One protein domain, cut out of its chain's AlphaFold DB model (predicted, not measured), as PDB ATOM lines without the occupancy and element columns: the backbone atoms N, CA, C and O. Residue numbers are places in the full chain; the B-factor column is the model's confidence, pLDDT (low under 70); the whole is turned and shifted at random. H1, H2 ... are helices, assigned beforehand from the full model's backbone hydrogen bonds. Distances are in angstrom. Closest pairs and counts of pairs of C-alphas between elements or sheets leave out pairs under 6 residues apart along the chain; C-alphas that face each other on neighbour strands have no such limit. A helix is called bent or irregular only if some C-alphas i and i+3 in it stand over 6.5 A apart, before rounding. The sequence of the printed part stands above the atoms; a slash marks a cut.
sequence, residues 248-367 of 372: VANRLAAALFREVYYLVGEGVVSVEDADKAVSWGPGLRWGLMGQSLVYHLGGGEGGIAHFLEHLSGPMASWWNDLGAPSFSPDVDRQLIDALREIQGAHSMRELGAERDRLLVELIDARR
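This is residues 248 to 367 of the 372 residues of the protein "3-hydroxyacyl-CoA dehydrogenase family protein" of Burkholderia pseudomallei 576 (UniProt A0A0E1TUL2). Start at the long, kinked helix H5, which with H4 packed on its first part makes one end of a loose, open frame; H1, H2 and H6 meet in a cluster toward the other end. H3 lies between H2 and H4, H7 runs from beside the end of H6 back toward H3, and residues 248 to 255 stick out. The printed part has 120 residues with seven named helices, H1 to H7 in chain order, and no named strand: all helix. It is loose, with a radius of gyration of the C-alphas of 17.1 A and spans of 48 by 38 by 24 A.

Find C-alpha 300 at (-8.593, 14.630, -37.792); H5 runs from there to residue 321, 26.9 A, with a kink of 59 degrees near residue 313. It is irregular: C-alphas 301 and 304 are 9.1 A apart. Before it come H1, residues 249 to 265, from (-11.795, 41.264, -34.800) over 24.3 A, then H2, 271 to 279, H3, 282 to 288, and H4, 291 to 298. After it come H6, 329 to 343, 20.7 A, and H7, 348 to 367, 28.0 A, ending at (-0.279, 35.153, -49.554).

H5 touches H4 with residues 303 to 307 alone, closest at the C-alphas of His 296 and Ile 304, 4.0 A. H3 is close to H4 but not clearly touching, with C-alphas 285 and 294 closest at 7.1 A; so is H3 to H7, with 288 and 366 at 6.7 A. H1 and H2 form a hairpin, C-alphas 264 and 271 closest at 6.3 A. H6 touches H2, C-alphas 338 and 271 closest at 6.3 A, and H1, 331 and 265 at 5.4 A. Every O i to N i+4 pair is within hydrogen-bond range except in H3, 2 of 3, and H5, 14 of 18.

The C-alphas of Glu 309 and Ala 345, the two farthest apart, are 48.8 A apart. The printed part has no cut, no link is long, and no printed residue is under 70 in pLDDT.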
ATOM      1  N   VAL A 248     -15.902  42.472 -35.381       95.19
ATOM      2  CA  VAL A 248     -15.609  41.054 -35.110       95.19
ATOM      3  C   VAL A 248     -14.210  40.900 -34.527       95.19
ATOM      4  O   VAL A 248     -14.061  40.302 -33.460       95.19
ATOM      5  N   ALA A 249     -13.193  41.461 -35.184       93.81
ATOM      6  CA  ALA A 249     -11.795  41.264 -34.800       93.81
ATOM      7  C   ALA A 249     -11.491  41.784 -33.384       93.81
ATOM      8  O   ALA A 249     -10.937  41.041 -32.570       93.81
ATOM      9  N   ASN A 250     -11.927  43.006 -33.035       93.56
ATOM     10  CA  ASN A 250     -11.671  43.540 -31.689       93.56
ATOM     11  C   ASN A 250     -12.451  42.773 -30.616       93.56
ATOM     12  O   ASN A 250     -11.961  42.635 -29.502       93.56
ATOM     13  N   ARG A 251     -13.638  42.230 -30.924       94.88
ATOM     14  CA  ARG A 251     -14.386  41.396 -29.965       94.88
ATOM     15  C   ARG A 251     -13.668  40.086 -29.655       94.88
ATOM     16  O   ARG A 251     -13.663  39.673 -28.499       94.88
ATOM     17  N   LEU A 252     -13.071  39.449 -30.663       95.62
ATOM     18  CA  LEU A 252     -12.260  38.243 -30.470       95.62
ATOM     19  C   LEU A 252     -10.999  38.555 -29.653       95.62
ATOM     20  O   LEU A 252     -10.714  37.851 -28.687       95.62
ATOM     21  N   ALA A 253     -10.301  39.647 -29.980       94.75
ATOM     22  CA  ALA A 253      -9.129  40.096 -29.230       94.75
ATOM     23  C   ALA A 253      -9.473  40.453 -27.772       94.75
ATOM     24  O   ALA A 253      -8.782  40.027 -26.851       94.75
ATOM     25  N   ALA A 254     -10.580  41.166 -27.544       94.69
ATOM     26  CA  ALA A 254     -11.046  41.520 -26.206       94.69
ATOM     27  C   ALA A 254     -11.450  40.288 -25.386       94.69
ATOM     28  O   ALA A 254     -11.195  40.251 -24.188       94.69
ATOM     29  N   ALA A 255     -12.055  39.269 -26.009       95.38
ATOM     30  CA  ALA A 255     -12.386  38.022 -25.324       95.38
ATOM     31  C   ALA A 255     -11.129  37.270 -24.860       95.38
ATOM     32  O   ALA A 255     -11.111  36.778 -23.736       95.38
ATOM     33  N   LEU A 256     -10.084  37.225 -25.695       96.44
ATOM     34  CA  LEU A 256      -8.797  36.633 -25.330       96.44
ATOM     35  C   LEU A 256      -8.113  37.423 -24.210       96.44
ATOM     36  O   LEU A 256      -7.709  36.841 -23.210       96.44
ATOM     37  N   PHE A 257      -8.017  38.747 -24.356       96.75
ATOM     38  CA  PHE A 257      -7.364  39.589 -23.357       96.75
ATOM     39  C   PHE A 257      -8.102  39.575 -22.014       96.75
ATOM     40  O   PHE A 257      -7.456  39.539 -20.972       96.75
ATOM     41  N   ARG A 258      -9.443  39.529 -22.026       97.06
ATOM     42  CA  ARG A 258     -10.252  39.339 -20.813       97.06
ATOM     43  C   ARG A 258      -9.798  38.101 -20.042       97.06
ATOM     44  O   ARG A 258      -9.651  38.173 -18.830       97.06
ATOM     45  N   GLU A 259      -9.592  36.986 -20.737       97.19
ATOM     46  CA  GLU A 259      -9.203  35.734 -20.092       97.19
ATOM     47  C   GLU A 259      -7.759  35.766 -19.585       97.19
ATOM     48  O   GLU A 259      -7.499  35.350 -18.463       97.19
ATOM     49  N   VAL A 260      -6.834  36.343 -20.356       96.94
ATOM     50  CA  VAL A 260      -5.455  36.574 -19.890       96.94
ATOM     51  C   VAL A 260      -5.451  37.410 -18.607       96.94
ATOM     52  O   VAL A 260      -4.810  37.033 -17.629       96.94
ATOM     53  N   TYR A 261      -6.217  38.503 -18.583       97.62
ATOM     54  CA  TYR A 261      -6.350  39.370 -17.413       97.62
ATOM     55  C   TYR A 261      -6.901  38.617 -16.198       97.62
ATOM     56  O   TYR A 261      -6.402  38.783 -15.086       97.62
ATOM     57  N   TYR A 262      -7.914  37.769 -16.410       97.44
ATOM     58  CA  TYR A 262      -8.503  36.948 -15.356       97.44
ATOM     59  C   TYR A 262      -7.489  35.964 -14.763       97.44
ATOM     60  O   TYR A 262      -7.277  35.966 -13.555       97.44
ATOM     61  N   LEU A 263      -6.811  35.178 -15.605       97.44
ATOM     62  CA  LEU A 263      -5.864  34.153 -15.155       97.44
ATOM     63  C   LEU A 263      -4.647  34.743 -14.429       97.44
ATOM     64  O   LEU A 263      -4.171  34.150 -13.461       97.44
ATOM     65  N   VAL A 264      -4.165  35.912 -14.862       97.56
ATOM     66  CA  VAL A 264      -3.116  36.654 -14.144       97.56
ATOM     67  C   VAL A 264      -3.633  37.135 -12.790       97.56
ATOM     68  O   VAL A 264      -2.967  36.942 -11.776       97.56
ATOM     69  N   GLY A 265      -4.838  37.713 -12.745       96.75
ATOM     70  CA  GLY A 265      -5.429  38.210 -11.501       96.75
ATOM     71  C   GLY A 265      -5.695  37.128 -10.456       96.75
ATOM     72  O   GLY A 265      -5.495  37.369  -9.268       96.75
ATOM     73  N   GLU A 266      -6.060  35.925 -10.895       96.94
ATOM     74  CA  GLU A 266      -6.224  34.747 -10.032       96.94
ATOM     75  C   GLU A 266      -4.884  34.074  -9.670       96.94
ATOM     76  O   GLU A 266      -4.859  33.083  -8.940       96.94
ATOM     77  N   GLY A 267      -3.755  34.583 -10.176       96.69
ATOM     78  CA  GLY A 267      -2.426  34.027  -9.913       96.69
ATOM     79  C   GLY A 267      -2.192  32.651 -10.546       96.69
ATOM     80  O   GLY A 267      -1.294  31.926 -10.118       96.69
ATOM     81  N   VAL A 268      -2.984  32.277 -11.556       97.56
ATOM     82  CA  VAL A 268      -2.842  31.004 -12.283       97.56
ATOM     83  C   VAL A 268      -1.567  31.004 -13.125       97.56
ATOM     84  O   VAL A 268      -0.918  29.968 -13.275       97.56
ATOM     85  N   VAL A 269      -1.211  32.160 -13.686       97.88
ATOM     86  CA  VAL A 269      -0.072  32.321 -14.591       97.88
ATOM     87  C   VAL A 269       0.539  33.717 -14.459       97.88
ATOM     88  O   VAL A 269      -0.155  34.678 -14.132       97.88
ATOM     89  N   SER A 270       1.842  33.838 -14.721       98.12
ATOM     90  CA  SER A 270       2.510  35.138 -14.852       98.12
ATOM     91  C   SER A 270       2.108  35.832 -16.162       98.12
ATOM     92  O   SER A 270       1.665  35.184 -17.109       98.12
ATOM     93  N   VAL A 271       2.301  37.151 -16.256       97.75
ATOM     94  CA  VAL A 271       2.063  37.901 -17.507       97.75
ATOM     95  C   VAL A 271       2.953  37.379 -18.639       97.75
ATOM     96  O   VAL A 271       2.476  37.150 -19.747       97.75
ATOM     97  N   GLU A 272       4.230  37.124 -18.347       97.06
ATOM     98  CA  GLU A 272       5.189  36.607 -19.326       97.06
ATOM     99  C   GLU A 272       4.774  35.227 -19.856       97.06
ATOM    100  O   GLU A 272       4.797  34.980 -21.064       97.06
ATOM    101  N   ASP A 273       4.362  34.317 -18.970       98.06
ATOM    102  CA  ASP A 273       3.950  32.978 -19.385       98.06
ATOM    103  C   ASP A 273       2.574  32.976 -20.056       98.06
ATOM    104  O   ASP A 273       2.347  32.158 -20.949       98.06
ATOM    105  N   ALA A 274       1.680  33.909 -19.714       97.81
ATOM    106  CA  ALA A 274       0.433  34.110 -20.447       97.81
ATOM    107  C   ALA A 274       0.707  34.544 -21.897       97.81
ATOM    108  O   ALA A 274       0.156  33.960 -22.837       97.81
ATOM    109  N   ASP A 275       1.620  35.497 -22.098       96.06
ATOM    110  CA  ASP A 275       2.026  35.945 -23.432       96.06
ATOM    111  C   ASP A 275       2.733  34.833 -24.216       96.06
ATOM    112  O   ASP A 275       2.464  34.656 -25.410       96.06
ATOM    113  N   LYS A 276       3.576  34.013 -23.571       97.38
ATOM    114  CA  LYS A 276       4.153  32.812 -24.203       97.38
ATOM    115  C   LYS A 276       3.075  31.800 -24.574       97.38
ATOM    116  O   LYS A 276       3.101  31.273 -25.686       97.38
ATOM    117  N   ALA A 277       2.119  31.543 -23.683       97.88
ATOM    118  CA  ALA A 277       1.028  30.609 -23.934       97.88
ATOM    119  C   ALA A 277       0.212  31.030 -25.158       97.88
ATOM    120  O   ALA A 277      -0.134  30.172 -25.969       97.88
ATOM    121  N   VAL A 278      -0.033  32.333 -25.343       97.31
ATOM    122  CA  VAL A 278      -0.695  32.878 -26.534       97.31
ATOM    123  C   VAL A 278       0.207  32.793 -27.766       97.31
ATOM    124  O   VAL A 278      -0.190  32.195 -28.766       97.31
ATOM    125  N   SER A 279       1.407  33.371 -27.713       96.06
ATOM    126  CA  SER A 279       2.280  33.566 -28.883       96.06
ATOM    127  C   SER A 279       2.899  32.269 -29.410       96.06
ATOM    128  O   SER A 279       2.897  32.053 -30.620       96.06
ATOM    129  N   TRP A 280       3.354  31.382 -28.520       97.12
ATOM    130  CA  TRP A 280       3.987  30.101 -28.860       97.12
ATOM    131  C   TRP A 280       3.016  28.916 -28.871       97.12
ATOM    132  O   TRP A 280       3.374  27.832 -29.331       97.12
ATOM    133  N   GLY A 281       1.786  29.104 -28.388       95.88
ATOM    134  CA  GLY A 281       0.733  28.091 -28.406       95.88
ATOM    135  C   GLY A 281      -0.215  28.248 -29.603       95.88
ATOM    136  O   GLY A 281       0.151  27.953 -30.746       95.88
ATOM    137  N   PRO A 282      -1.478  28.658 -29.388       95.00
ATOM    138  CA  PRO A 282      -2.449  28.760 -30.463       95.00
ATOM    139  C   PRO A 282      -2.155  29.925 -31.423       95.00
ATOM    140  O   PRO A 282      -2.534  29.816 -32.587       95.00
ATOM    141  N   GLY A 283      -1.430  30.967 -30.997       96.06
ATOM    142  CA  GLY A 283      -1.067  32.129 -31.814       96.06
ATOM    143  C   GLY A 283      -0.296  31.781 -33.086       96.06
ATOM    144  O   GLY A 283      -0.629  32.304 -34.149       96.06
ATOM    145  N   LEU A 284       0.633  30.817 -33.026       95.12
ATOM    146  CA  LEU A 284       1.321  30.300 -34.219       95.12
ATOM    147  C   LEU A 284       0.329  29.761 -35.260       95.12
ATOM    148  O   LEU A 284       0.480  30.002 -36.453       95.12
ATOM    149  N   ARG A 285      -0.725  29.063 -34.818       95.19
ATOM    150  CA  ARG A 285      -1.765  28.529 -35.715       95.19
ATOM    151  C   ARG A 285      -2.733  29.615 -36.175       95.19
ATOM    152  O   ARG A 285      -3.148  29.580 -37.328       95.19
ATOM    153  N   TRP A 286      -3.059  30.586 -35.323       95.38
ATOM    154  CA  TRP A 286      -3.915  31.725 -35.677       95.38
ATOM    155  C   TRP A 286      -3.296  32.616 -36.752       95.38
ATOM    156  O   TRP A 286      -4.009  33.107 -37.624       95.38
ATOM    157  N   GLY A 287      -1.968  32.763 -36.740       93.75
ATOM    158  CA  GLY A 287      -1.237  33.416 -37.825       93.75
ATOM    159  C   GLY A 287      -1.418  32.709 -39.173       93.75
ATOM    160  O   GLY A 287      -1.410  33.360 -40.216       93.75
ATOM    161  N   LEU A 288      -1.659  31.393 -39.169       93.38
ATOM    162  CA  LEU A 288      -1.760  30.546 -40.364       93.38
ATOM    163  C   LEU A 288      -3.194  30.268 -40.830       93.38
ATOM    164  O   LEU A 288      -3.410  30.069 -42.023       93.38
ATOM    165  N   MET A 289      -4.172  30.260 -39.923       92.88
ATOM    166  CA  MET A 289      -5.566  29.937 -40.234       92.88
ATOM    167  C   MET A 289      -6.537  30.373 -39.126       92.88
ATOM    168  O   MET A 289      -6.172  30.512 -37.961       92.88
ATOM    169  N   GLY A 290      -7.811  30.544 -39.484       93.94
ATOM    170  CA  GLY A 290      -8.865  30.895 -38.530       93.94
ATOM    171  C   GLY A 290      -9.202  29.772 -37.539       93.94
ATOM    172  O   GLY A 290      -9.071  28.586 -37.843       93.94
ATOM    173  N   GLN A 291      -9.720  30.150 -36.367       94.62
ATOM    174  CA  GLN A 291      -9.996  29.237 -35.246       94.62
ATOM    175  C   GLN A 291     -10.890  28.041 -35.610       94.62
ATOM    176  O   GLN A 291     -10.628  26.917 -35.184       94.62
ATOM    177  N   SER A 292     -11.926  28.246 -36.427       95.69
ATOM    178  CA  SER A 292     -12.800  27.148 -36.859       95.69
ATOM    179  C   SER A 292     -12.050  26.101 -37.684       95.69
ATOM    180  O   SER A 292     -12.313  24.912 -37.534       95.69
ATOM    181  N   LEU A 293     -11.098  26.524 -38.525       95.44
ATOM    182  CA  LEU A 293     -10.287  25.612 -39.333       95.44
ATOM    183  C   LEU A 293      -9.240  24.891 -38.474       95.44
ATOM    184  O   LEU A 293      -9.031  23.697 -38.662       95.44
ATOM    185  N   VAL A 294      -8.670  25.568 -37.467       95.56
ATOM    186  CA  VAL A 294      -7.807  24.928 -36.456       95.56
ATOM    187  C   VAL A 294      -8.533  23.764 -35.779       95.56
ATOM    188  O   VAL A 294      -7.972  22.679 -35.654       95.56
ATOM    189  N   TYR A 295      -9.786  23.960 -35.366       95.19
ATOM    190  CA  TYR A 295     -10.582  22.899 -34.740       95.19
ATOM    191  C   TYR A 295     -11.125  21.872 -35.726       95.19
ATOM    192  O   TYR A 295     -11.272  20.708 -35.362       95.19
ATOM    193  N   HIS A 296     -11.355  22.260 -36.979       96.69
ATOM    194  CA  HIS A 296     -11.645  21.298 -38.030       96.69
ATOM    195  C   HIS A 296     -10.481  20.313 -38.193       96.69
ATOM    196  O   HIS A 296     -10.701  19.111 -38.108       96.69
ATOM    197  N   LEU A 297      -9.243  20.806 -38.304       95.44
ATOM    198  CA  LEU A 297      -8.048  19.954 -38.345       95.44
ATOM    199  C   LEU A 297      -7.824  19.187 -37.035       95.44
ATOM    200  O   LEU A 297      -7.408  18.033 -37.061       95.44
ATOM    201  N   GLY A 298      -8.140  19.795 -35.889       93.06
ATOM    202  CA  GLY A 298      -8.072  19.139 -34.580       93.06
ATOM    203  C   GLY A 298      -8.993  17.923 -34.442       93.06
ATOM    204  O   GLY A 298      -8.762  17.082 -33.578       93.06
ATOM    205  N   GLY A 299     -10.011  17.802 -35.298       94.94
ATOM    206  CA  GLY A 299     -10.870  16.624 -35.382       94.94
ATOM    207  C   GLY A 299     -10.327  15.479 -36.241       94.94
ATOM    208  O   GLY A 299     -10.977  14.437 -36.304       94.94
ATOM    209  N   GLY A 300      -9.162  15.630 -36.881       95.56
ATOM    210  CA  GLY A 300      -8.593  14.630 -37.792       95.56
ATOM    211  C   GLY A 300      -9.432  14.444 -39.062       95.56
ATOM    212  O   GLY A 300     -10.091  15.377 -39.515       95.56
ATOM    213  N   GLU A 301      -9.451  13.228 -39.614       95.94
ATOM    214  CA  GLU A 301     -10.206  12.888 -40.839       95.94
ATOM    215  C   GLU A 301     -11.715  13.169 -40.727       95.94
ATOM    216  O   GLU A 301     -12.374  13.500 -41.709       95.94
ATOM    217  N   GLY A 302     -12.281  13.076 -39.519       96.06
ATOM    218  CA  GLY A 302     -13.691  13.390 -39.270       96.06
ATOM    219  C   GLY A 302     -13.991  14.891 -39.167       96.06
ATOM    220  O   GLY A 302     -15.149  15.284 -38.991       96.06
ATOM    221  N   GLY A 303     -12.960  15.734 -39.253       97.38
ATOM    222  CA  GLY A 303     -13.070  17.182 -39.239       97.38
ATOM    223  C   GLY A 303     -13.767  17.731 -37.992       97.38
ATOM    224  O   GLY A 303     -13.831  17.116 -36.926       97.38
ATOM    225  N   ILE A 304     -14.380  18.904 -38.147       96.94
ATOM    226  CA  ILE A 304     -15.078  19.592 -37.052       96.94
ATOM    227  C   ILE A 304     -16.224  18.763 -36.446       96.94
ATOM    228  O   ILE A 304     -16.525  18.925 -35.268       96.94
ATOM    229  N   ALA A 305     -16.854  17.864 -37.210       97.25
ATOM    230  CA  ALA A 305     -17.926  17.016 -36.695       97.25
ATOM    231  C   ALA A 305     -17.400  16.062 -35.615       97.25
ATOM    232  O   ALA A 305     -17.935  16.030 -34.508       97.25
ATOM    233  N   HIS A 306     -16.299  15.369 -35.909       97.06
ATOM    234  CA  HIS A 306     -15.633  14.493 -34.951       97.06
ATOM    235  C   HIS A 306     -15.087  15.273 -33.745       97.06
ATOM    236  O   HIS A 306     -15.254  14.843 -32.604       97.06
ATOM    237  N   PHE A 307     -14.517  16.461 -33.974       95.25
ATOM    238  CA  PHE A 307     -14.090  17.355 -32.893       95.25
ATOM    239  C   PHE A 307     -15.250  17.714 -31.950       95.25
ATOM    240  O   PHE A 307     -15.115  17.604 -30.733       95.25
ATOM    241  N   LEU A 308     -16.403  18.114 -32.494       95.75
ATOM    242  CA  LEU A 308     -17.571  18.484 -31.696       95.75
ATOM    243  C   LEU A 308     -18.152  17.290 -30.932       95.75
ATOM    244  O   LEU A 308     -18.497  17.449 -29.765       95.75
ATOM    245  N   GLU A 309     -18.225  16.108 -31.540       95.62
ATOM    246  CA  GLU A 309     -18.720  14.898 -30.871       95.62
ATOM    247  C   GLU A 309     -17.914  14.560 -29.605       95.62
ATOM    248  O   GLU A 309     -18.495  14.191 -28.585       95.62
ATOM    249  N   HIS A 310     -16.593  14.755 -29.640       91.81
ATOM    250  CA  HIS A 310     -15.701  14.311 -28.566       91.81
ATOM    251  C   HIS A 310     -15.314  15.414 -27.577       91.81
ATOM    252  O   HIS A 310     -15.105  15.137 -26.397       91.81
ATOM    253  N   LEU A 311     -15.192  16.661 -28.040       91.56
ATOM    254  CA  LEU A 311     -14.589  17.743 -27.257       91.56
ATOM    255  C   LEU A 311     -15.563  18.867 -26.902       91.56
ATOM    256  O   LEU A 311     -15.229  19.678 -26.040       91.56
ATOM    257  N   SER A 312     -16.771  18.916 -27.481       89.75
ATOM    258  CA  SER A 312     -17.743  19.973 -27.147       89.75
ATOM    259  C   SER A 312     -18.136  19.978 -25.667       89.75
ATOM    260  O   SER A 312     -18.200  21.049 -25.071       89.75
ATOM    261  N   GLY A 313     -18.339  18.805 -25.057       91.75
ATOM    262  CA  GLY A 313     -18.660  18.678 -23.631       91.75
ATOM    263  C   GLY A 313     -17.550  19.231 -22.728       91.75
ATOM    264  O   GLY A 313     -17.808  20.161 -21.963       91.75
ATOM    265  N   PRO A 314     -16.309  18.719 -22.835       92.19
ATOM    266  CA  PRO A 314     -15.163  19.265 -22.110       92.19
ATOM    267  C   PRO A 314     -14.949  20.767 -22.338       92.19
ATOM    268  O   PRO A 314     -14.819  21.509 -21.368       92.19
ATOM    269  N   MET A 315     -14.998  21.249 -23.584       90.12
ATOM    270  CA  MET A 315     -14.831  22.683 -23.860       90.12
ATOM    271  C   MET A 315     -15.927  23.534 -23.232       90.12
ATOM    272  O   MET A 315     -15.626  24.585 -22.676       90.12
ATOM    273  N   ALA A 316     -17.182  23.081 -23.273       92.38
ATOM    274  CA  ALA A 316     -18.273  23.788 -22.616       92.38
ATOM    275  C   ALA A 316     -18.057  23.872 -21.097       92.38
ATOM    276  O   ALA A 316     -18.395  24.885 -20.493       92.38
ATOM    277  N   SER A 317     -17.456  22.847 -20.479       93.25
ATOM    278  CA  SER A 317     -17.104  22.908 -19.056       93.25
ATOM    279  C   SER A 317     -16.054  23.983 -18.763       93.25
ATOM    280  O   SER A 317     -16.239  24.742 -17.818       93.25
ATOM    281  N   TRP A 318     -15.035  24.133 -19.614       91.94
ATOM    282  CA  TRP A 318     -14.052  25.216 -19.492       91.94
ATOM    283  C   TRP A 318     -14.682  26.587 -19.735       91.94
ATOM    284  O   TRP A 318     -14.348  27.541 -19.050       91.94
ATOM    285  N   TRP A 319     -15.637  26.699 -20.665       92.56
ATOM    286  CA  TRP A 319     -16.358  27.956 -20.886       92.56
ATOM    287  C   TRP A 319     -17.154  28.413 -19.667       92.56
ATOM    288  O   TRP A 319     -17.260  29.614 -19.436       92.56
ATOM    289  N   ASN A 320     -17.703  27.469 -18.903       91.44
ATOM    290  CA  ASN A 320     -18.433  27.773 -17.673       91.44
ATOM    291  C   ASN A 320     -17.513  28.240 -16.538       91.44
ATOM    292  O   ASN A 320     -17.995  28.890 -15.616       91.44
ATOM    293  N   ASP A 321     -16.225  27.903 -16.611       92.31
ATOM    294  CA  ASP A 321     -15.196  28.319 -15.655       92.31
ATOM    295  C   ASP A 321     -14.573  29.677 -16.018       92.31
ATOM    296  O   ASP A 321     -13.901  30.293 -15.197       92.31
ATOM    297  N   LEU A 322     -14.829  30.191 -17.233       90.50
ATOM    298  CA  LEU A 322     -14.358  31.518 -17.629       90.50
ATOM    299  C   LEU A 322     -14.956  32.574 -16.691       90.50
ATOM    300  O   LEU A 322     -16.169  32.808 -16.687       90.50
ATOM    301  N   GLY A 323     -14.098  33.264 -15.944       87.81
ATOM    302  CA  GLY A 323     -14.506  34.298 -15.002       87.81
ATOM    303  C   GLY A 323     -15.105  35.544 -15.662       87.81
ATOM    304  O   GLY A 323     -15.112  35.722 -16.888       87.81
ATOM    305  N   ALA A 324     -15.582  36.465 -14.825       92.75
ATOM    306  CA  ALA A 324     -16.110  37.768 -15.231       92.75
ATOM    307  C   ALA A 324     -15.245  38.909 -14.660       92.75
ATOM    308  O   ALA A 324     -15.714  39.654 -13.799       92.75
ATOM    309  N   PRO A 325     -13.973  39.035 -15.089       94.75
ATOM    310  CA  PRO A 325     -13.066  40.026 -14.527       94.75
ATOM    311  C   PRO A 325     -13.523  41.451 -14.850       94.75
ATOM    312  O   PRO A 325     -14.101  41.731 -15.906       94.75
ATOM    313  N   SER A 326     -13.173  42.367 -13.956       94.50
ATOM    314  CA  SER A 326     -13.159  43.806 -14.194       94.50
ATOM    315  C   SER A 326     -11.751  44.330 -13.954       94.50
ATOM    316  O   SER A 326     -11.026  43.763 -13.137       94.50
ATOM    317  N   PHE A 327     -11.385  45.430 -14.615       96.19
ATOM    318  CA  PHE A 327     -10.115  46.090 -14.331       96.19
ATOM    319  C   PHE A 327      -9.998  46.428 -12.842       96.19
ATOM    320  O   PHE A 327     -10.950  46.926 -12.234       96.19
ATOM    321  N   SER A 328      -8.840  46.137 -12.262       96.75
ATOM    322  CA  SER A 328      -8.507  46.416 -10.877       96.75
ATOM    323  C   SER A 328      -7.096  47.006 -10.785       96.75
ATOM    324  O   SER A 328      -6.196  46.571 -11.509       96.75
ATOM    325  N   PRO A 329      -6.856  47.955  -9.859       97.69
ATOM    326  CA  PRO A 329      -5.531  48.546  -9.692       97.69
ATOM    327  C   PRO A 329      -4.426  47.524  -9.396       97.69
ATOM    328  O   PRO A 329      -3.262  47.768  -9.700       97.69
ATOM    329  N   ASP A 330      -4.767  46.387  -8.788       96.88
ATOM    330  CA  ASP A 330      -3.796  45.354  -8.435       96.88
ATOM    331  C   ASP A 330      -3.304  44.590  -9.661       96.88
ATOM    332  O   ASP A 330      -2.096  44.476  -9.862       96.88
ATOM    333  N   VAL A 331      -4.221  44.118 -10.507       96.62
ATOM    334  CA  VAL A 331      -3.857  43.387 -11.728       96.62
ATOM    335  C   VAL A 331      -3.254  44.336 -12.764       96.62
ATOM    336  O   VAL A 331      -2.285  43.980 -13.432       96.62
ATOM    337  N   ASP A 332      -3.735  45.581 -12.834       97.81
ATOM    338  CA  ASP A 332      -3.145  46.613 -13.692       97.81
ATOM    339  C   ASP A 332      -1.672  46.864 -13.340       97.81
ATOM    340  O   ASP A 332      -0.832  46.947 -14.235       97.81
ATOM    341  N   ARG A 333      -1.329  46.934 -12.045       97.94
ATOM    342  CA  ARG A 333       0.070  47.063 -11.605       97.94
ATOM    343  C   ARG A 333       0.912  45.853 -11.989       97.94
ATOM    344  O   ARG A 333       1.999  46.047 -12.518       97.94
ATOM    345  N   GLN A 334       0.399  44.636 -11.794       96.94
ATOM    346  CA  GLN A 334       1.105  43.415 -12.202       96.94
ATOM    347  C   GLN A 334       1.433  43.421 -13.702       96.94
ATOM    348  O   GLN A 334       2.561  43.123 -14.086       96.94
ATOM    349  N   LEU A 335       0.471  43.816 -14.544       97.44
ATOM    350  CA  LEU A 335       0.682  43.966 -15.985       97.44
ATOM    351  C   LEU A 335       1.715  45.046 -16.305       97.44
ATOM    352  O   LEU A 335       2.610  44.808 -17.110       97.44
ATOM    353  N   ILE A 336       1.608  46.223 -15.685       97.62
ATOM    354  CA  ILE A 336       2.529  47.339 -15.927       97.62
ATOM    355  C   ILE A 336       3.966  46.950 -15.575       97.62
ATOM    356  O   ILE A 336       4.874  47.213 -16.366       97.62
ATOM    357  N   ASP A 337       4.176  46.347 -14.409       97.12
ATOM    358  CA  ASP A 337       5.513  46.005 -13.933       97.12
ATOM    359  C   ASP A 337       6.117  44.882 -14.786       97.12
ATOM    360  O   ASP A 337       7.222  45.043 -15.306       97.12
ATOM    361  N   ALA A 338       5.356  43.818 -15.065       96.88
ATOM    362  CA  ALA A 338       5.827  42.725 -15.913       96.88
ATOM    363  C   ALA A 338       6.118  43.174 -17.356       96.88
ATOM    364  O   ALA A 338       7.139  42.802 -17.930       96.88
ATOM    365  N   LEU A 339       5.266  44.012 -17.959       95.88
ATOM    366  CA  LEU A 339       5.490  44.497 -19.326       95.88
ATOM    367  C   LEU A 339       6.689  45.448 -19.422       95.88
ATOM    368  O   LEU A 339       7.349  45.476 -20.459       95.88
ATOM    369  N   ARG A 340       7.015  46.194 -18.358       96.38
ATOM    370  CA  ARG A 340       8.257  46.985 -18.292       96.38
ATOM    371  C   ARG A 340       9.494  46.095 -18.255       96.38
ATOM    372  O   ARG A 340      10.480  46.413 -18.915       96.38
ATOM    373  N   GLU A 341       9.438  44.990 -17.518       95.50
ATOM    374  CA  GLU A 341      10.521  44.003 -17.489       95.50
ATOM    375  C   GLU A 341      10.695  43.319 -18.851       95.50
ATOM    376  O   GLU A 341      11.812  43.272 -19.365       95.50
ATOM    377  N   ILE A 342       9.596  42.880 -19.477       92.69
ATOM    378  CA  ILE A 342       9.592  42.267 -20.819       92.69
ATOM    379  C   ILE A 342      10.116  43.243 -21.879       92.69
ATOM    380  O   ILE A 342      10.884  42.852 -22.758       92.69
ATOM    381  N   GLN A 343       9.721  44.518 -21.805       94.88
ATOM    382  CA  GLN A 343      10.233  45.560 -22.696       94.88
ATOM    383  C   GLN A 343      11.762  45.703 -22.572       94.88
ATOM    384  O   GLN A 343      12.451  45.920 -23.575       94.88
ATOM    385  N   GLY A 344      12.298  45.580 -21.355       94.56
ATOM    386  CA  GLY A 344      13.728  45.651 -21.086       94.56
ATOM    387  C   GLY A 344      14.351  46.958 -21.582       94.56
ATOM    388  O   GLY A 344      13.861  48.051 -21.304       94.56
ATOM    389  N   ALA A 345      15.455  46.851 -22.326       95.38
ATOM    390  CA  ALA A 345      16.171  48.008 -22.872       95.38
ATOM    391  C   ALA A 345      15.579  48.545 -24.189       95.38
ATOM    392  O   ALA A 345      16.047  49.568 -24.691       95.38
ATOM    393  N   HIS A 346      14.582  47.868 -24.766       96.50
ATOM    394  CA  HIS A 346      14.038  48.240 -26.064       96.50
ATOM    395  C   HIS A 346      13.056  49.405 -25.944       96.50
ATOM    396  O   HIS A 346      12.186  49.463 -25.070       96.50
ATOM    397  N   SER A 347      13.154  50.344 -26.875       95.50
ATOM    398  CA  SER A 347      12.132  51.364 -27.069       95.50
ATOM    399  C   SER A 347      10.871  50.759 -27.696       95.50
ATOM    400  O   SER A 347      10.924  49.794 -28.461       95.50
ATOM    401  N   MET A 348       9.716  51.393 -27.471       91.69
ATOM    402  CA  MET A 348       8.459  50.997 -28.131       91.69
ATOM    403  C   MET A 348       8.555  51.024 -29.662       91.69
ATOM    404  O   MET A 348       7.860  50.275 -30.347       91.69
ATOM    405  N   ARG A 349       9.428  51.883 -30.204       89.50
ATOM    406  CA  ARG A 349       9.707  51.956 -31.638       89.50
ATOM    407  C   ARG A 349      10.446  50.711 -32.126       89.50
ATOM    408  O   ARG A 349      10.079  50.187 -33.170       89.50
ATOM    409  N   GLU A 350      11.458  50.245 -31.397       93.69
ATOM    410  CA  GLU A 350      12.202  49.027 -31.751       93.69
ATOM    411  C   GLU A 350      11.312  47.787 -31.662       93.69
ATOM    412  O   GLU A 350      11.284  46.998 -32.604       93.69
ATOM    413  N   LEU A 351      10.509  47.665 -30.598       94.06
ATOM    414  CA  LEU A 351       9.534  46.575 -30.466       94.06
ATOM    415  C   LEU A 351       8.513  46.576 -31.612       94.06
ATOM    416  O   LEU A 351       8.218  45.532 -32.195       94.06
ATOM    417  N   GLY A 352       7.986  47.753 -31.965       92.25
ATOM    418  CA  GLY A 352       7.069  47.908 -33.092       92.25
ATOM    419  C   GLY A 352       7.710  47.536 -34.431       92.25
ATOM    420  O   GLY A 352       7.088  46.829 -35.219       92.25
ATOM    421  N   ALA A 353       8.953  47.963 -34.669       91.19
ATOM    422  CA  ALA A 353       9.684  47.663 -35.897       91.19
ATOM    423  C   ALA A 353       9.976  46.163 -36.052       91.19
ATOM    424  O   ALA A 353       9.805  45.623 -37.144       91.19
ATOM    425  N   GLU A 354      10.355  45.476 -34.971       94.81
ATOM    426  CA  GLU A 354      10.598  44.031 -35.003       94.81
ATOM    427  C   GLU A 354       9.301  43.241 -35.231       94.81
ATOM    428  O   GLU A 354       9.262  42.345 -36.080       94.81
ATOM    429  N   ARG A 355       8.204  43.624 -34.556       94.94
ATOM    430  CA  ARG A 355       6.867  43.072 -34.831       94.94
ATOM    431  C   ARG A 355       6.506  43.231 -36.307       94.94
ATOM    432  O   ARG A 355       6.051  42.276 -36.928       94.94
ATOM    433  N   ASP A 356       6.682  44.430 -36.853       93.75
ATOM    434  CA  ASP A 356       6.285  44.752 -38.222       93.75
ATOM    435  C   ASP A 356       7.133  43.994 -39.254       93.75
ATOM    436  O   ASP A 356       6.583  43.490 -40.234       93.75
ATOM    437  N   ARG A 357       8.439  43.817 -39.002       94.69
ATOM    438  CA  ARG A 357       9.329  42.982 -39.825       94.69
ATOM    439  C   ARG A 357       8.841  41.531 -39.894       94.69
ATOM    440  O   ARG A 357       8.644  41.005 -40.986       94.69
ATOM    441  N   LEU A 358       8.599  40.905 -38.739       95.50
ATOM    442  CA  LEU A 358       8.111  39.521 -38.655       95.50
ATOM    443  C   LEU A 358       6.704  39.362 -39.250       95.50
ATOM    444  O   LEU A 358       6.382  38.347 -39.869       95.50
ATOM    445  N   LEU A 359       5.858  40.378 -39.089       94.88
ATOM    446  CA  LEU A 359       4.513  40.392 -39.644       94.88
ATOM    447  C   LEU A 359       4.526  40.379 -41.179       94.88
ATOM    448  O   LEU A 359       3.688  39.703 -41.772       94.88
ATOM    449  N   VAL A 360       5.462  41.083 -41.825       94.00
ATOM    450  CA  VAL A 360       5.616  41.035 -43.291       94.00
ATOM    451  C   VAL A 360       5.956  39.619 -43.751       94.00
ATOM    452  O   VAL A 360       5.283  39.105 -44.642       94.00
ATOM    453  N   GLU A 361       6.913  38.953 -43.099       95.62
ATOM    454  CA  GLU A 361       7.287  37.567 -43.426       95.62
ATOM    455  C   GLU A 361       6.090  36.611 -43.308       95.62
ATOM    456  O   GLU A 361       5.838  35.796 -44.200       95.62
ATOM    457  N   LEU A 362       5.292  36.748 -42.243       95.38
ATOM    458  CA  LEU A 362       4.074  35.960 -42.064       95.38
ATOM    459  C   LEU A 362       3.021  36.266 -43.141       95.38
ATOM    460  O   LEU A 362       2.395  35.346 -43.666       95.38
ATOM    461  N   ILE A 363       2.812  37.539 -43.486       94.62
ATOM    462  CA  ILE A 363       1.865  37.939 -44.537       94.62
ATOM    463  C   ILE A 363       2.282  37.359 -45.892       94.62
ATOM    464  O   ILE A 363       1.425  36.868 -46.630       94.62
ATOM    465  N   ASP A 364       3.570  37.377 -46.218       94.19
ATOM    466  CA  ASP A 364       4.076  36.835 -47.478       94.19
ATOM    467  C   ASP A 364       3.942  35.310 -47.525       94.19
ATOM    468  O   ASP A 364       3.479  34.759 -48.528       94.19
ATOM    469  N   ALA A 365       4.231  34.618 -46.420       94.50
ATOM    470  CA  ALA A 365       3.956  33.188 -46.298       94.50
ATOM    471  C   ALA A 365       2.457  32.879 -46.485       94.50
ATOM    472  O   ALA A 365       2.094  31.923 -47.173       94.50
ATOM    473  N   ARG A 366       1.571  33.715 -45.929       94.12
ATOM    474  CA  ARG A 366       0.112  33.581 -46.063       94.12
ATOM    475  C   ARG A 366      -0.385  33.814 -47.482       94.12
ATOM    476  O   ARG A 366      -1.224  33.053 -47.949       94.12
ATOM    477  N   ARG A 367       0.124  34.832 -48.174       92.19
ATOM    478  CA  ARG A 367      -0.279  35.153 -49.554       92.19
ATOM    479  C   ARG A 367       0.125  34.081 -50.564       92.19
ATOM    480  O   ARG A 367      -0.531  33.955 -51.590       92.19
TER     481      ARG A 367